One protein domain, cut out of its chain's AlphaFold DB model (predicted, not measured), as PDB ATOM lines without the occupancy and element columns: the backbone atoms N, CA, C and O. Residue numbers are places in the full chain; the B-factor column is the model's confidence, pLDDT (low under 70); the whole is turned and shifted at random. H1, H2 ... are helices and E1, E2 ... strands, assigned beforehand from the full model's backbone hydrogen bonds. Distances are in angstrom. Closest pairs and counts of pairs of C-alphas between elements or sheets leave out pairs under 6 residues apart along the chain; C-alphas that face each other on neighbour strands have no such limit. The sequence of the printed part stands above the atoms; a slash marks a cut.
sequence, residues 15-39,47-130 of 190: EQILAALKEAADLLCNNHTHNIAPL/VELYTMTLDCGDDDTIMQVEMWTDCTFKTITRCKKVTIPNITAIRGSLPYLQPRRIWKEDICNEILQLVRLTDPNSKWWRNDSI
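What this domain is: This is residues 15 to 39 and 47 to 130 of the 190 residues of an uncharacterized protein of Tuber magnatum (white Piedmont truffle) (UniProt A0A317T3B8). A strongly twisted sheet of four strands has two helices, H1 and H2, over one face near one end, while the other face bears no named helix. The E3-E4 hairpin makes a long arm at the other end, and the tip of its loop, residues 87 to 92, sticks out. The printed part has 109 residues, with two named helices and four named strands that follow along the chain as H1 E1 E2 E3 E4 H2; the antiparallel sheet runs E1 - E2 - E3 - E4, and the class is mixed, helices and strands. The whole is compact, with a radius of gyration of the C-alphas of 15.2 A and spans of 47 by 35 by 25 A.

Where its parts are: E1 is residues 49 to 54, E2 61 to 68 (23.6 A), E3 73 to 83 (29.0 A) and E4 95 to 104 (24.6 A). H1, residues 15 to 28, is 19.8 A long and begins at C-alpha 15 (210.293, 150.078, 213.733). H2, residues 106 to 117, is 16.8 A long and ends at C-alpha 117 (208.369, 135.789, 193.763).

How they stand to each other: The strands form a meander, each the antiparallel neighbour of the one before. N 52 and O 65 are 2.7 A apart between E1 and E2, N 64 and O 77 2.8 A between E2 and E3, and N 82 and O 96 2.8 A between E3 and E4, within hydrogen-bond range. E4 bends by 61 degrees at residue 101. H1 and H2 are on the same face, making two layers, helices over a sheet. H1 is over E1 and E2 at a height of 9.6 A, only just along the strands, at 28 degrees to E2 on the local plane; its closest C-alphas to E1 are Ala 25 and Leu 54, 7.0 A. H2, over E3 and E4, stands up from the sheet at 65 degrees; the C-alphas of Phe 73 in E3 and Cys 108 are closest, 5.8 A. Residues 24 to 28 of H1 touch residues 112 to 116 of H2, at a steep tilt of 64 degrees, the same way; the closest C-alphas are Leu 27 and Val 115, 6.6 A. In H1 and H2 every O i to N i+4 pair is within hydrogen-bond range.

The domain as a whole: The C-alphas farthest apart are those of Ile 90 and Leu 117, 48.9 A. Residues 40 to 46 are not printed, and C-alphas 39 and 47 are 9.8 A apart across the cut. The E3 to E4 link is long, and residues 118 to 130 hold no named element. Confidence is under 70 at residue 35 and residues 37 to 39, 57 to 58 and 87 to 94.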
ATOM      1  N   GLU A  15     210.286 149.728 215.157       86.06
ATOM      2  CA  GLU A  15     210.293 150.078 213.733       86.06
ATOM      3  C   GLU A  15     210.508 148.866 212.814       86.06
ATOM      4  O   GLU A  15     209.856 148.768 211.778       86.06
ATOM      5  N   GLN A  16     211.367 147.912 213.192       90.88
ATOM      6  CA  GLN A  16     211.613 146.704 212.397       90.88
ATOM      7  C   GLN A  16     210.413 145.753 212.431       90.88
ATOM      8  O   GLN A  16     210.045 145.193 211.402       90.88
ATOM      9  N   ILE A  17     209.761 145.623 213.588       89.38
ATOM     10  CA  ILE A  17     208.525 144.841 213.754       89.38
ATOM     11  C   ILE A  17     207.420 145.420 212.866       89.38
ATOM     12  O   ILE A  17     206.747 144.693 212.136       89.38
ATOM     13  N   LEU A  18     207.258 146.746 212.881       87.88
ATOM     14  CA  LEU A  18     206.278 147.428 212.039       87.88
ATOM     15  C   LEU A  18     206.597 147.305 210.554       87.88
ATOM     16  O   LEU A  18     205.683 147.086 209.762       87.88
ATOM     17  N   ALA A  19     207.870 147.412 210.175       91.25
ATOM     18  CA  ALA A  19     208.299 147.215 208.797       91.25
ATOM     19  C   ALA A  19     207.973 145.797 208.303       91.25
ATOM     20  O   ALA A  19     207.411 145.655 207.218       91.25
ATOM     21  N   ALA A  20     208.241 144.768 209.115       93.81
ATOM     22  CA  ALA A  20     207.940 143.376 208.780       93.81
ATOM     23  C   ALA A  20     206.430 143.127 208.635       93.81
ATOM     24  O   ALA A  20     205.982 142.547 207.645       93.81
ATOM     25  N   LEU A  21     205.616 143.618 209.578       91.94
ATOM     26  CA  LEU A  21     204.157 143.510 209.479       91.94
ATOM     27  C   LEU A  21     203.617 144.262 208.260       91.94
ATOM     28  O   LEU A  21     202.718 143.761 207.588       91.94
ATOM     29  N   LYS A  22     204.169 145.443 207.954       91.88
ATOM     30  CA  LYS A  22     203.743 146.255 206.809       91.88
ATOM     31  C   LYS A  22     204.054 145.542 205.507       91.88
ATOM     32  O   LYS A  22     203.205 145.479 204.627       91.88
ATOM     33  N   GLU A  23     205.242 144.965 205.410       93.19
ATOM     34  CA  GLU A  23     205.620 144.149 204.269       93.19
ATOM     35  C   GLU A  23     204.678 142.952 204.089       93.19
ATOM     36  O   GLU A  23     204.177 142.733 202.988       93.19
ATOM     37  N   ALA A  24     204.364 142.215 205.160       93.69
ATOM     38  CA  ALA A  24     203.389 141.130 205.085       93.69
ATOM     39  C   ALA A  24     201.997 141.628 204.663       93.69
ATOM     40  O   ALA A  24     201.327 140.966 203.872       93.69
ATOM     41  N   ALA A  25     201.564 142.796 205.142       91.75
ATOM     42  CA  ALA A  25     200.292 143.395 204.752       91.75
ATOM     43  C   ALA A  25     200.241 143.723 203.257       91.75
ATOM     44  O   ALA A  25     199.311 143.303 202.569       91.75
ATOM     45  N   ASP A  26     201.269 144.406 202.755       90.12
ATOM     46  CA  ASP A  26     201.374 144.817 201.356       90.12
ATOM     47  C   ASP A  26     201.512 143.597 200.414       90.12
ATOM     48  O   ASP A  26     200.984 143.607 199.301       90.12
ATOM     49  N   LEU A  27     202.149 142.505 200.865       91.25
ATOM     50  CA  LEU A  27     202.209 141.239 200.121       91.25
ATOM     51  C   LEU A  27     200.851 140.526 200.084       91.25
ATOM     52  O   LEU A  27     200.385 140.106 199.026       91.25
ATOM     53  N   LEU A  28     200.198 140.373 201.238       90.38
ATOM     54  CA  LEU A  28     198.936 139.635 201.346       90.38
ATOM     55  C   LEU A  28     197.746 140.426 200.779       90.38
ATOM     56  O   LEU A  28     196.722 139.837 200.397       90.38
ATOM     57  N   CYS A  29     197.874 141.749 200.687       88.44
ATOM     58  CA  CYS A  29     196.927 142.643 200.049       88.44
ATOM     59  C   CYS A  29     197.636 143.703 199.199       88.44
ATOM     60  O   CYS A  29     198.034 144.759 199.666       88.44
ATOM     61  N   ASN A  30     197.689 143.448 197.895       83.25
ATOM     62  CA  ASN A  30     198.293 144.339 196.907       83.25
ATOM     63  C   ASN A  30     197.329 145.396 196.335       83.25
ATOM     64  O   ASN A  30     197.679 146.092 195.386       83.25
ATOM     65  N   ASN A  31     196.101 145.500 196.854       81.94
ATOM     66  CA  ASN A  31     195.111 146.454 196.340       81.94
ATOM     67  C   ASN A  31     195.414 147.896 196.772       81.94
ATOM     68  O   ASN A  31     195.037 148.837 196.081       81.94
ATOM     69  N   HIS A  32     196.037 148.068 197.935       80.44
ATOM     70  CA  HIS A  32     196.381 149.363 198.502       80.44
ATOM     71  C   HIS A  32     197.544 149.218 199.480       80.44
ATOM     72  O   HIS A  32     197.833 148.128 199.966       80.44
ATOM     73  N   THR A  33     198.191 150.337 199.784       75.75
ATOM     74  CA  THR A  33     199.250 150.389 200.792       75.75
ATOM     75  C   THR A  33     198.651 150.374 202.191       75.75
ATOM     76  O   THR A  33     197.719 151.130 202.479       75.75
ATOM     77  N   HIS A  34     199.232 149.577 203.081       77.81
ATOM     78  CA  HIS A  34     198.820 149.531 204.477       77.81
ATOM     79  C   HIS A  34     199.674 150.482 205.307       77.81
ATOM     80  O   HIS A  34     200.906 150.455 205.266       77.81
ATOM     81  N   ASN A  35     199.008 151.313 206.106       66.44
ATOM     82  CA  ASN A  35     199.663 152.076 207.157       66.44
ATOM     83  C   ASN A  35     199.480 151.317 208.466       66.44
ATOM     84  O   ASN A  35     198.364 151.200 208.969       66.44
ATOM     85  N   ILE A  36     200.578 150.795 209.006       74.81
ATOM     86  CA  ILE A  36     200.578 150.103 210.293       74.81
ATOM     87  C   ILE A  36     201.107 151.060 211.347       74.81
ATOM     88  O   ILE A  36     202.231 151.549 211.248       74.81
ATOM     89  N   ALA A  37     200.284 151.327 212.354       65.38
ATOM     90  CA  ALA A  37     200.691 152.107 213.507       65.38
ATOM     91  C   ALA A  37     201.292 151.196 214.595       65.38
ATOM     92  O   ALA A  37     200.844 150.053 214.753       65.38
ATOM     93  N   PRO A  38     202.279 151.690 215.363       64.94
ATOM     94  CA  PRO A  38     202.728 151.036 216.586       64.94
ATOM     95  C   PRO A  38     201.564 150.779 217.540       64.94
ATOM     96  O   PRO A  38     200.684 151.623 217.707       64.94
ATOM     97  N   LEU A  39     201.604 149.628 218.210       68.50
ATOM     98  CA  LEU A  39     200.836 149.450 219.435       68.50
ATOM     99  C   LEU A  39     201.389 150.396 220.499       68.50
ATOM    100  O   LEU A  39     202.608 150.491 220.666       68.50
ATOM    101  N   VAL A  47     205.695 142.501 225.354       79.31
ATOM    102  CA  VAL A  47     204.881 141.929 224.282       79.31
ATOM    103  C   VAL A  47     205.494 140.594 223.908       79.31
ATOM    104  O   VAL A  47     206.684 140.529 223.645       79.31
ATOM    105  N   GLU A  48     204.698 139.532 223.904       81.75
ATOM    106  CA  GLU A  48     205.147 138.206 223.459       81.75
ATOM    107  C   GLU A  48     204.802 137.960 221.987       81.75
ATOM    108  O   GLU A  48     205.457 137.166 221.318       81.75
ATOM    109  N   LEU A  49     203.774 138.642 221.477       84.31
ATOM    110  CA  LEU A  49     203.196 138.390 220.166       84.31
ATOM    111  C   LEU A  49     202.567 139.659 219.589       84.31
ATOM    112  O   LEU A  49     201.848 140.378 220.282       84.31
ATOM    113  N   TYR A  50     202.782 139.876 218.299       86.69
ATOM    114  CA  TYR A  50     202.085 140.866 217.490       86.69
ATOM    115  C   TYR A  50     201.035 140.160 216.638       86.69
ATOM    116  O   TYR A  50     201.285 139.082 216.106       86.69
ATOM    117  N   THR A  51     199.844 140.737 216.508       85.88
ATOM    118  CA  THR A  51     198.748 140.154 215.719       85.88
ATOM    119  C   THR A  51     198.164 141.206 214.806       85.88
ATOM    120  O   THR A  51     197.710 142.212 215.314       85.88
ATOM    121  N   MET A  52     198.125 140.979 213.497       90.06
ATOM    122  CA  MET A  52     197.566 141.867 212.482       90.06
ATOM    123  C   MET A  52     196.335 141.259 211.820       90.06
ATOM    124  O   MET A  52     196.323 140.074 211.523       90.06
ATOM    125  N   THR A  53     195.291 142.057 211.579       87.38
ATOM    126  CA  THR A  53     194.117 141.644 210.793       87.38
ATOM    127  C   THR A  53     193.972 142.565 209.585       87.38
ATOM    128  O   THR A  53     193.950 143.781 209.748       87.38
ATOM    129  N   LEU A  54     193.884 141.984 208.388       87.62
ATOM    130  CA  LEU A  54     193.693 142.677 207.116       87.62
ATOM    131  C   LEU A  54     192.275 142.397 206.612       87.62
ATOM    132  O   LEU A  54     191.966 141.269 206.221       87.62
ATOM    133  N   ASP A  55     191.435 143.428 206.633       87.75
ATOM    134  CA  ASP A  55     190.060 143.433 206.116       87.75
ATOM    135  C   ASP A  55     189.982 144.489 205.003       87.75
ATOM    136  O   ASP A  55     189.592 145.634 205.218       87.75
ATOM    137  N   CYS A  56     190.539 144.129 203.845       78.12
ATOM    138  CA  CYS A  56     191.028 145.076 202.840       78.12
ATOM    139  C   CYS A  56     190.435 144.855 201.434       78.12
ATOM    140  O   CYS A  56     190.985 145.345 200.443       78.12
ATOM    141  N   GLY A  57     189.355 144.083 201.312       64.06
ATOM    142  CA  GLY A  57     188.768 143.710 200.024       64.06
ATOM    143  C   GLY A  57     187.245 143.761 200.009       64.06
ATOM    144  O   GLY A  57     186.602 143.745 201.052       64.06
ATOM    145  N   ASP A  58     186.691 143.795 198.795       63.22
ATOM    146  CA  ASP A  58     185.259 143.586 198.537       63.22
ATOM    147  C   ASP A  58     184.858 142.104 198.658       63.22
ATOM    148  O   ASP A  58     183.678 141.762 198.586       63.22
ATOM    149  N   ASP A  59     185.837 141.202 198.788       77.38
ATOM    150  CA  ASP A  59     185.609 139.780 198.987       77.38
ATOM    151  C   ASP A  59     185.432 139.439 200.472       77.38
ATOM    152  O   ASP A  59     185.962 140.102 201.356       77.38
ATOM    153  N   ASP A  60     184.733 138.340 200.765       84.00
ATOM    154  CA  ASP A  60     184.562 137.836 202.135       84.00
ATOM    155  C   ASP A  60     185.881 137.300 202.748       84.00
ATOM    156  O   ASP A  60     185.835 136.483 203.665       84.00
ATOM    157  N   THR A  61     187.061 137.678 202.246       85.31
ATOM    158  CA  THR A  61     188.361 137.157 202.689       85.31
ATOM    159  C   THR A  61     189.031 138.122 203.661       85.31
ATOM    160  O   THR A  61     189.349 139.255 203.313       85.31
ATOM    161  N   ILE A  62     189.351 137.632 204.855       87.62
ATOM    162  CA  ILE A  62     190.096 138.371 205.879       87.62
ATOM    163  C   ILE A  62     191.380 137.610 206.192       87.62
ATOM    164  O   ILE A  62     191.355 136.388 206.308       87.62
ATOM    165  N   MET A  63     192.504 138.305 206.337       90.44
ATOM    166  CA  MET A  63     193.773 137.682 206.732       90.44
ATOM    167  C   MET A  63     194.098 138.048 208.175       90.44
ATOM    168  O   MET A  63     193.994 139.209 208.552       90.44
ATOM    169  N   GLN A  64     194.523 137.080 208.975       90.75
ATOM    170  CA  GLN A  64     195.084 137.302 210.304       90.75
ATOM    171  C   GLN A  64     196.538 136.843 210.303       90.75
ATOM    172  O   GLN A  64     196.847 135.790 209.760       90.75
ATOM    173  N   VAL A  65     197.435 137.628 210.876       92.06
ATOM    174  CA  VAL A  65     198.874 137.364 210.889       92.06
ATOM    175  C   VAL A  65     199.358 137.489 212.320       92.06
ATOM    176  O   VAL A  65     199.181 138.534 212.929       92.06
ATOM    177  N   GLU A  66     199.974 136.452 212.861       91.88
ATOM    178  CA  GLU A  66     200.662 136.492 214.145       91.88
ATOM    179  C   GLU A  66     202.175 136.471 213.916       91.88
ATOM    180  O   GLU A  66     202.673 135.703 213.092       91.88
ATOM    181  N   MET A  67     202.917 137.282 214.665       92.12
ATOM    182  CA  MET A  67     204.368 137.406 214.557       92.12
ATOM    183  C   MET A  67     204.995 137.512 215.944       92.12
ATOM    184  O   MET A  67     204.502 138.244 216.804       92.12
ATOM    185  N   TRP A  68     206.073 136.775 216.167       89.94
ATOM    186  CA  TRP A  68     206.863 136.846 217.388       89.94
ATOM    187  C   TRP A  68     207.661 138.160 217.466       89.94
ATOM    188  O   TRP A  68     207.750 138.928 216.504       89.94
ATOM    189  N   THR A  69     208.243 138.443 218.631       87.06
ATOM    190  CA  THR A  69     209.046 139.661 218.866       87.06
ATOM    191  C   THR A  69     210.359 139.707 218.097       87.06
ATOM    192  O   THR A  69     210.938 140.781 217.951       87.06
ATOM    193  N   ASP A  70     210.822 138.565 217.598       89.94
ATOM    194  CA  ASP A  70     212.013 138.433 216.764       89.94
ATOM    195  C   ASP A  70     211.718 138.608 215.257       89.94
ATOM    196  O   ASP A  70     212.562 138.297 214.417       89.94
ATOM    197  N   CYS A  71     210.527 139.114 214.916       91.94
ATOM    198  CA  CYS A  71     210.011 139.265 213.552       91.94
ATOM    199  C   CYS A  71     209.790 137.947 212.790       91.94
ATOM    200  O   CYS A  71     209.584 137.974 211.576       91.94
ATOM    201  N   THR A  72     209.785 136.796 213.466       92.50
ATOM    202  CA  THR A  72     209.397 135.534 212.829       92.50
ATOM    203  C   THR A  72     207.876 135.380 212.820       92.50
ATOM    204  O   THR A  72     207.193 135.557 213.835       92.50
ATOM    205  N   PHE A  73     207.302 135.081 211.652       94.06
ATOM    206  CA  PHE A  73     205.860 134.881 211.524       94.06
ATOM    207  C   PHE A  73     205.448 133.548 212.147       94.06
ATOM    208  O   PHE A  73     205.929 132.481 211.775       94.06
ATOM    209  N   LYS A  74     204.524 133.620 213.101       92.50
ATOM    210  CA  LYS A  74     204.010 132.470 213.837       92.50
ATOM    211  C   LYS A  74     202.858 131.813 213.098       92.50
ATOM    212  O   LYS A  74     202.842 130.595 212.943       92.50
ATOM    213  N   THR A  75     201.866 132.599 212.687       93.19
ATOM    214  CA  THR A  75     200.731 132.095 211.913       93.19
ATOM    215  C   THR A  75     200.286 133.110 210.875       93.19
ATOM    216  O   THR A  75     200.315 134.314 211.105       93.19
ATOM    217  N   ILE A  76     199.833 132.619 209.726       93.31
ATOM    218  CA  ILE A  76     199.042 133.390 208.771       93.31
ATOM    219  C   ILE A  76     197.755 132.603 208.579       93.31
ATOM    220  O   ILE A  76     197.772 131.448 208.165       93.31
ATOM    221  N   THR A  77     196.626 133.211 208.901       90.75
ATOM    222  CA  THR A  77     195.311 132.598 208.791       90.75
ATOM    223  C   THR A  77     194.498 133.343 207.753       90.75
ATOM    224  O   THR A  77     194.263 134.542 207.871       90.75
ATOM    225  N   ARG A  78     194.027 132.623 206.740       89.56
ATOM    226  CA  ARG A  78     192.999 133.106 205.826       89.56
ATOM    227  C   ARG A  78     191.636 132.732 206.389       89.56
ATOM    228  O   ARG A  78     191.344 131.553 206.582       89.56
ATOM    229  N   CYS A  79     190.797 133.729 206.601       86.50
ATOM    230  CA  CYS A  79     189.445 133.622 207.123       86.50
ATOM    231  C   CYS A  79     188.421 133.987 206.047       86.50
ATOM    232  O   CYS A  79     188.669 134.849 205.209       86.50
ATOM    233  N   LYS A  80     187.245 133.360 206.117       87.62
ATOM    234  CA  LYS A  80     186.044 133.800 205.412       87.62
ATOM    235  C   LYS A  80     185.114 134.519 206.384       87.62
ATOM    236  O   LYS A  80     184.802 133.964 207.438       87.62
ATOM    237  N   LYS A  81     184.630 135.700 206.020       85.19
ATOM    238  CA  LYS A  81     183.550 136.388 206.723       85.19
ATOM    239  C   LYS A  81     182.258 135.601 206.515       85.19
ATOM    240  O   LYS A  81     181.850 135.334 205.389       85.19
ATOM    241  N   VAL A  82     181.638 135.167 207.602       83.25
ATOM    242  CA  VAL A  82     180.365 134.447 207.573       83.25
ATOM    243  C   VAL A  82     179.369 135.154 208.472       83.25
ATOM    244  O   VAL A  82     179.659 135.485 209.619       83.25
ATOM    245  N   THR A  83     178.177 135.391 207.942       82.81
ATOM    246  CA  THR A  83     177.065 135.937 208.715       82.81
ATOM    247  C   THR A  83     176.257 134.767 209.241       82.81
ATOM    248  O   THR A  83     175.649 134.032 208.463       82.81
ATOM    249  N   ILE A  84     176.257 134.569 210.557       77.44
ATOM    250  CA  ILE A  84     175.372 133.578 211.169       77.44
ATOM    251  C   ILE A  84     174.011 134.256 211.351       77.44
ATOM    252  O   ILE A  84     173.944 135.291 212.026       77.44
ATOM    253  N   PRO A  85     172.932 133.735 210.736       73.75
ATOM    254  CA  PRO A  85     171.605 134.300 210.914       73.75
ATOM    255  C   PRO A  85     171.243 134.234 212.393       73.75
ATOM    256  O   PRO A  85     171.361 133.189 213.035       73.75
ATOM    257  N   ASN A  86     170.839 135.371 212.952       70.25
ATOM    258  CA  ASN A  86     170.491 135.417 214.355       70.25
ATOM    259  C   ASN A  86     169.162 134.685 214.562       70.25
ATOM    260  O   ASN A  86     168.154 135.044 213.958       70.25
ATOM    261  N   ILE A  87     169.157 133.669 215.424       67.19
ATOM    262  CA  ILE A  87     167.932 132.933 215.781       67.19
ATOM    263  C   ILE A  87     166.991 133.847 216.592       67.19
ATOM    264  O   ILE A  87     165.784 133.627 216.644       67.19
ATOM    265  N   THR A  88     167.531 134.919 217.184       62.47
ATOM    266  CA  THR A  88     166.771 135.905 217.958       62.47
ATOM    267  C   THR A  88     166.846 137.295 217.322       62.47
ATOM    268  O   THR A  88     167.930 137.821 217.091       62.47
ATOM    269  N   ALA A  89     165.689 137.924 217.089       65.25
ATOM    270  CA  ALA A  89     165.557 139.224 216.411       65.25
ATOM    271  C   ALA A  89     166.134 140.433 217.186       65.25
ATOM    272  O   ALA A  89     166.082 141.559 216.704       65.25
ATOM    273  N   ILE A  90     166.659 140.221 218.397       69.81
ATOM    274  CA  ILE A  90     167.030 141.292 219.338       69.81
ATOM    275  C   ILE A  90     168.463 141.800 219.104       69.81
ATOM    276  O   ILE A  90     168.809 142.899 219.531       69.81
ATOM    277  N   ARG A  91     169.317 141.038 218.409       61.72
ATOM    278  CA  ARG A  91     170.682 141.469 218.070       61.72
ATOM    279  C   ARG A  91     170.881 141.426 216.558       61.72
ATOM    280  O   ARG A  91     170.536 140.435 215.918       61.72
ATOM    281  N   GLY A  92     171.464 142.479 215.987       66.25
ATOM    282  CA  GLY A  92     171.922 142.450 214.596       66.25
ATOM    283  C   GLY A  92     172.853 141.257 214.353       66.25
ATOM    284  O   GLY A  92     173.532 140.796 215.273       66.25
ATOM    285  N   SER A  93     172.855 140.717 213.135       68.00
ATOM    286  CA  SER A  93     173.772 139.638 212.766       68.00
ATOM    287  C   SER A  93     175.213 140.139 212.839       68.00
ATOM    288  O   SER A  93     175.554 141.125 212.184       68.00
ATOM    289  N   LEU A  94     176.057 139.471 213.624       68.00
ATOM    290  CA  LEU A  94     177.474 139.807 213.712       68.00
ATOM    291  C   LEU A  94     178.260 139.041 212.639       68.00
ATOM    292  O   LEU A  94     177.966 137.867 212.398       68.00
ATOM    293  N   PRO A  95     179.252 139.672 211.989       72.31
ATOM    294  CA  PRO A  95     180.156 138.959 211.103       72.31
ATOM    295  C   PRO A  95     181.114 138.094 211.930       72.31
ATOM    296  O   PRO A  95     181.772 138.581 212.851       72.31
ATOM    297  N   TYR A  96     181.213 136.820 211.572       81.50
ATOM    298  CA  TYR A  96     182.159 135.867 212.144       81.50
ATOM    299  C   TYR A  96     183.287 135.599 211.157       81.50
ATOM    300  O   TYR A  96     183.087 135.633 209.945       81.50
ATOM    301  N   LEU A  97     184.472 135.291 211.677       82.25
ATOM    302  CA  LEU A  97     185.601 134.838 210.875       82.25
ATOM    303  C   LEU A  97     185.679 133.321 210.960       82.25
ATOM    304  O   LEU A  97     185.900 132.766 212.032       82.25
ATOM    305  N   GLN A  98     185.488 132.649 209.832       84.19
ATOM    306  CA  GLN A  98     185.698 131.215 209.708       84.19
ATOM    307  C   GLN A  98     187.088 130.968 209.115       84.19
ATOM    308  O   GLN A  98     187.272 131.250 207.926       84.19
ATOM    309  N   PRO A  99     188.050 130.412 209.870       87.31
ATOM    310  CA  PRO A  99     189.332 130.004 209.311       87.31
ATOM    311  C   PRO A  99     189.126 129.038 208.140       87.31
ATOM    312  O   PRO A  99     188.353 128.084 208.224       87.31
ATOM    313  N   ARG A 100     189.790 129.321 207.023       85.69
ATOM    314  CA  ARG A 100     189.788 128.505 205.801       85.69
ATOM    315  C   ARG A 100     191.146 127.888 205.534       85.69
ATOM    316  O   ARG A 100     191.211 126.787 205.005       85.69
ATOM    317  N   ARG A 101     192.218 128.593 205.892       88.19
ATOM    318  CA  ARG A 101     193.584 128.093 205.776       88.19
ATOM    319  C   ARG A 101     194.449 128.690 206.867       88.19
ATOM    320  O   ARG A 101     194.314 129.874 207.155       88.19
ATOM    321  N   ILE A 102     195.332 127.880 207.438       89.88
ATOM    322  CA  ILE A 102     196.302 128.318 208.438       89.88
ATOM    323  C   ILE A 102     197.681 127.853 207.973       89.88
ATOM    324  O   ILE A 102     197.917 126.656 207.824       89.88
ATOM    325  N   TRP A 103     198.584 128.798 207.751       92.88
ATOM    326  CA  TRP A 103     200.017 128.554 207.629       92.88
ATOM    327  C   TRP A 103     200.655 128.819 208.993       92.88
ATOM    328  O   TRP A 103     200.241 129.745 209.694       92.88
ATOM    329  N   LYS A 104     201.616 127.985 209.398       93.25
ATOM    330  CA  LYS A 104     202.263 128.064 210.712       93.25
ATOM    331  C   LYS A 104     203.775 128.085 210.562       93.25
ATOM    332  O   LYS A 104     204.306 127.410 209.683       93.25
ATOM    333  N   GLU A 105     204.421 128.830 211.450       92.88
ATOM    334  CA  GLU A 105     205.871 128.866 211.646       92.88
ATOM    335  C   GLU A 105     206.613 129.087 210.320       92.88
ATOM    336  O   GLU A 105     206.264 130.006 209.576       92.88
ATOM    337  N   ASP A 106     207.586 128.240 209.991       87.81
ATOM    338  CA  ASP A 106     208.447 128.380 208.813       87.81
ATOM    339  C   ASP A 106     207.664 128.497 207.494       87.81
ATOM    340  O   ASP A 106     208.047 129.259 206.602       87.81
ATOM    341  N   ILE A 107     206.493 127.853 207.408       91.19
ATOM    342  CA  ILE A 107     205.619 127.912 206.226       91.19
ATOM    343  C   ILE A 107     205.109 129.342 205.988       91.19
ATOM    344  O   ILE A 107     204.848 129.723 204.847       91.19
ATOM    345  N   CYS A 108     204.976 130.162 207.036       93.69
ATOM    346  CA  CYS A 108     204.567 131.562 206.901       93.69
ATOM    347  C   CYS A 108     205.587 132.368 206.086       93.69
ATOM    348  O   CYS A 108     205.213 133.183 205.245       93.69
ATOM    349  N   ASN A 109     206.879 132.121 206.302       92.06
ATOM    350  CA  ASN A 109     207.932 132.786 205.542       92.06
ATOM    351  C   ASN A 109     207.962 132.285 204.097       92.06
ATOM    352  O   ASN A 109     208.082 133.090 203.175       92.06
ATOM    353  N   GLU A 110     207.797 130.977 203.889       91.81
ATOM    354  CA  GLU A 110     207.733 130.387 202.550       91.81
ATOM    355  C   GLU A 110     206.564 130.947 201.738       91.81
ATOM    356  O   GLU A 110     206.760 131.347 200.592       91.81
ATOM    357  N   ILE A 111     205.360 131.049 202.319       91.62
ATOM    358  CA  ILE A 111     204.206 131.598 201.596       91.62
ATOM    359  C   ILE A 111     204.416 133.073 201.253       91.62
ATOM    360  O   ILE A 111     204.143 133.467 200.123       91.62
ATOM    361  N   LEU A 112     204.963 133.884 202.166       92.94
ATOM    362  CA  LEU A 112     205.271 135.289 201.882       92.94
ATOM    363  C   LEU A 112     206.341 135.429 200.788       92.94
ATOM    364  O   LEU A 112     206.210 136.281 199.908       92.94
ATOM    365  N   GLN A 113     207.366 134.573 200.790       93.06
ATOM    366  CA  GLN A 113     208.375 134.539 199.727       93.06
ATOM    367  C   GLN A 113     207.781 134.105 198.388       93.06
ATOM    368  O   GLN A 113     208.055 134.742 197.374       93.06
ATOM    369  N   LEU A 114     206.942 133.067 198.367       91.50
ATOM    370  CA  LEU A 114     206.249 132.631 197.155       91.50
ATOM    371  C   LEU A 114     205.380 133.756 196.596       91.50
ATOM    372  O   LEU A 114     205.480 134.056 195.412       91.50
ATOM    373  N   VAL A 115     204.598 134.431 197.443       90.31
ATOM    374  CA  VAL A 115     203.803 135.604 197.049       90.31
ATOM    375  C   VAL A 115     204.691 136.686 196.439       90.31
ATOM    376  O   VAL A 115     204.349 137.204 195.380       90.31
ATOM    377  N   ARG A 116     205.847 136.979 197.049       90.12
ATOM    378  CA  ARG A 116     206.815 137.967 196.543       90.12
ATOM    379  C   ARG A 116     207.417 137.579 195.187       90.12
ATOM    380  O   ARG A 116     207.660 138.457 194.366       90.12
ATOM    381  N   LEU A 117     207.721 136.297 194.980       91.06
ATOM    382  CA  LEU A 117     208.369 135.789 193.763       91.06
ATOM    383  C   LEU A 117     207.387 135.603 192.602       91.06
ATOM    384  O   LEU A 117     207.773 135.708 191.440       91.06
ATOM    385  N   THR A 118     206.128 135.299 192.908       88.88
ATOM    386  CA  THR A 118     205.048 135.237 191.918       88.88
ATOM    387  C   THR A 118     204.500 136.627 191.620       88.88
ATOM    388  O   THR A 118     204.698 137.546 192.403       88.88
ATOM    389  N   ASP A 119     203.774 136.793 190.510       82.38
ATOM    390  CA  ASP A 119     203.039 138.035 190.257       82.38
ATOM    391  C   ASP A 119     201.979 138.242 191.355       82.38
ATOM    392  O   ASP A 119     201.002 137.478 191.395       82.38
ATOM    393  N   PRO A 120     202.102 139.267 192.223       75.31
ATOM    394  CA  PRO A 120     201.137 139.486 193.290       75.31
ATOM    395  C   PRO A 120     199.723 139.765 192.753       75.31
ATOM    396  O   PRO A 120     198.720 139.514 193.423       75.31
ATOM    397  N   ASN A 121     199.603 140.229 191.505       79.44
ATOM    398  CA  ASN A 121     198.310 140.494 190.873       79.44
ATOM    399  C   ASN A 121     197.514 139.223 190.567       79.44
ATOM    400  O   ASN A 121     196.290 139.290 190.453       79.44
ATOM    401  N   SER A 122     198.174 138.065 190.509       83.44
ATOM    402  CA  SER A 122     197.506 136.776 190.303       83.44
ATOM    403  C   SER A 122     196.658 136.336 191.501       83.44
ATOM    404  O   SER A 122     195.729 135.546 191.326       83.44
ATOM    405  N   LYS A 123     196.948 136.846 192.712       85.44
ATOM    406  CA  LYS A 123     196.189 136.599 193.954       85.44
ATOM    407  C   LYS A 123     195.890 135.115 194.211       85.44
ATOM    408  O   LYS A 123     194.884 134.778 194.837       85.44
ATOM    409  N   TRP A 124     196.747 134.207 193.740       86.62
ATOM    410  CA  TRP A 124     196.501 132.761 193.790       86.62
ATOM    411  C   TRP A 124     196.315 132.261 195.231       86.62
ATOM    412  O   TRP A 124     195.455 131.425 195.493       86.62
ATOM    413  N   TRP A 125     197.022 132.850 196.199       85.19
ATOM    414  CA  TRP A 125     196.905 132.517 197.624       85.19
ATOM    415  C   TRP A 125     195.548 132.896 198.239       85.19
ATOM    416  O   TRP A 125     195.211 132.434 199.330       85.19
ATOM    417  N   ARG A 126     194.745 133.716 197.547       83.62
ATOM    418  CA  ARG A 126     193.358 134.028 197.921       83.62
ATOM    419  C   ARG A 126     192.344 133.082 197.285       83.62
ATOM    420  O   ARG A 126     191.204 133.027 197.741       83.62
ATOM    421  N   ASN A 127     192.724 132.368 196.228       84.12
ATOM    422  CA  ASN A 127     191.797 131.563 195.452       84.12
ATOM    423  C   ASN A 127     191.497 130.239 196.166       84.12
ATOM    424  O   ASN A 127     192.312 129.320 196.161       84.12
ATOM    425  N   ASP A 128     190.283 130.119 196.712       76.12
ATOM    426  CA  ASP A 128     189.799 128.895 197.362       76.12
ATOM    427  C   ASP A 128     189.979 127.648 196.500       76.12
ATOM    428  O   ASP A 128     190.291 126.585 197.025       76.12
ATOM    429  N   SER A 129     189.797 127.763 195.179       80.38
ATOM    430  CA  SER A 129     189.867 126.612 194.276       80.38
ATOM    431  C   SER A 129     191.238 125.952 194.210       80.38
ATOM    432  O   SER A 129     191.297 124.755 193.956       80.38
ATOM    433  N   ILE A 130     192.304 126.696 194.508       78.56
ATOM    434  CA  ILE A 130     193.678 126.180 194.525       78.56
ATOM    435  C   ILE A 130     193.920 125.301 195.761       78.56
ATOM    436  O   ILE A 130     194.768 124.416 195.733       78.56
TER     437      ILE A 130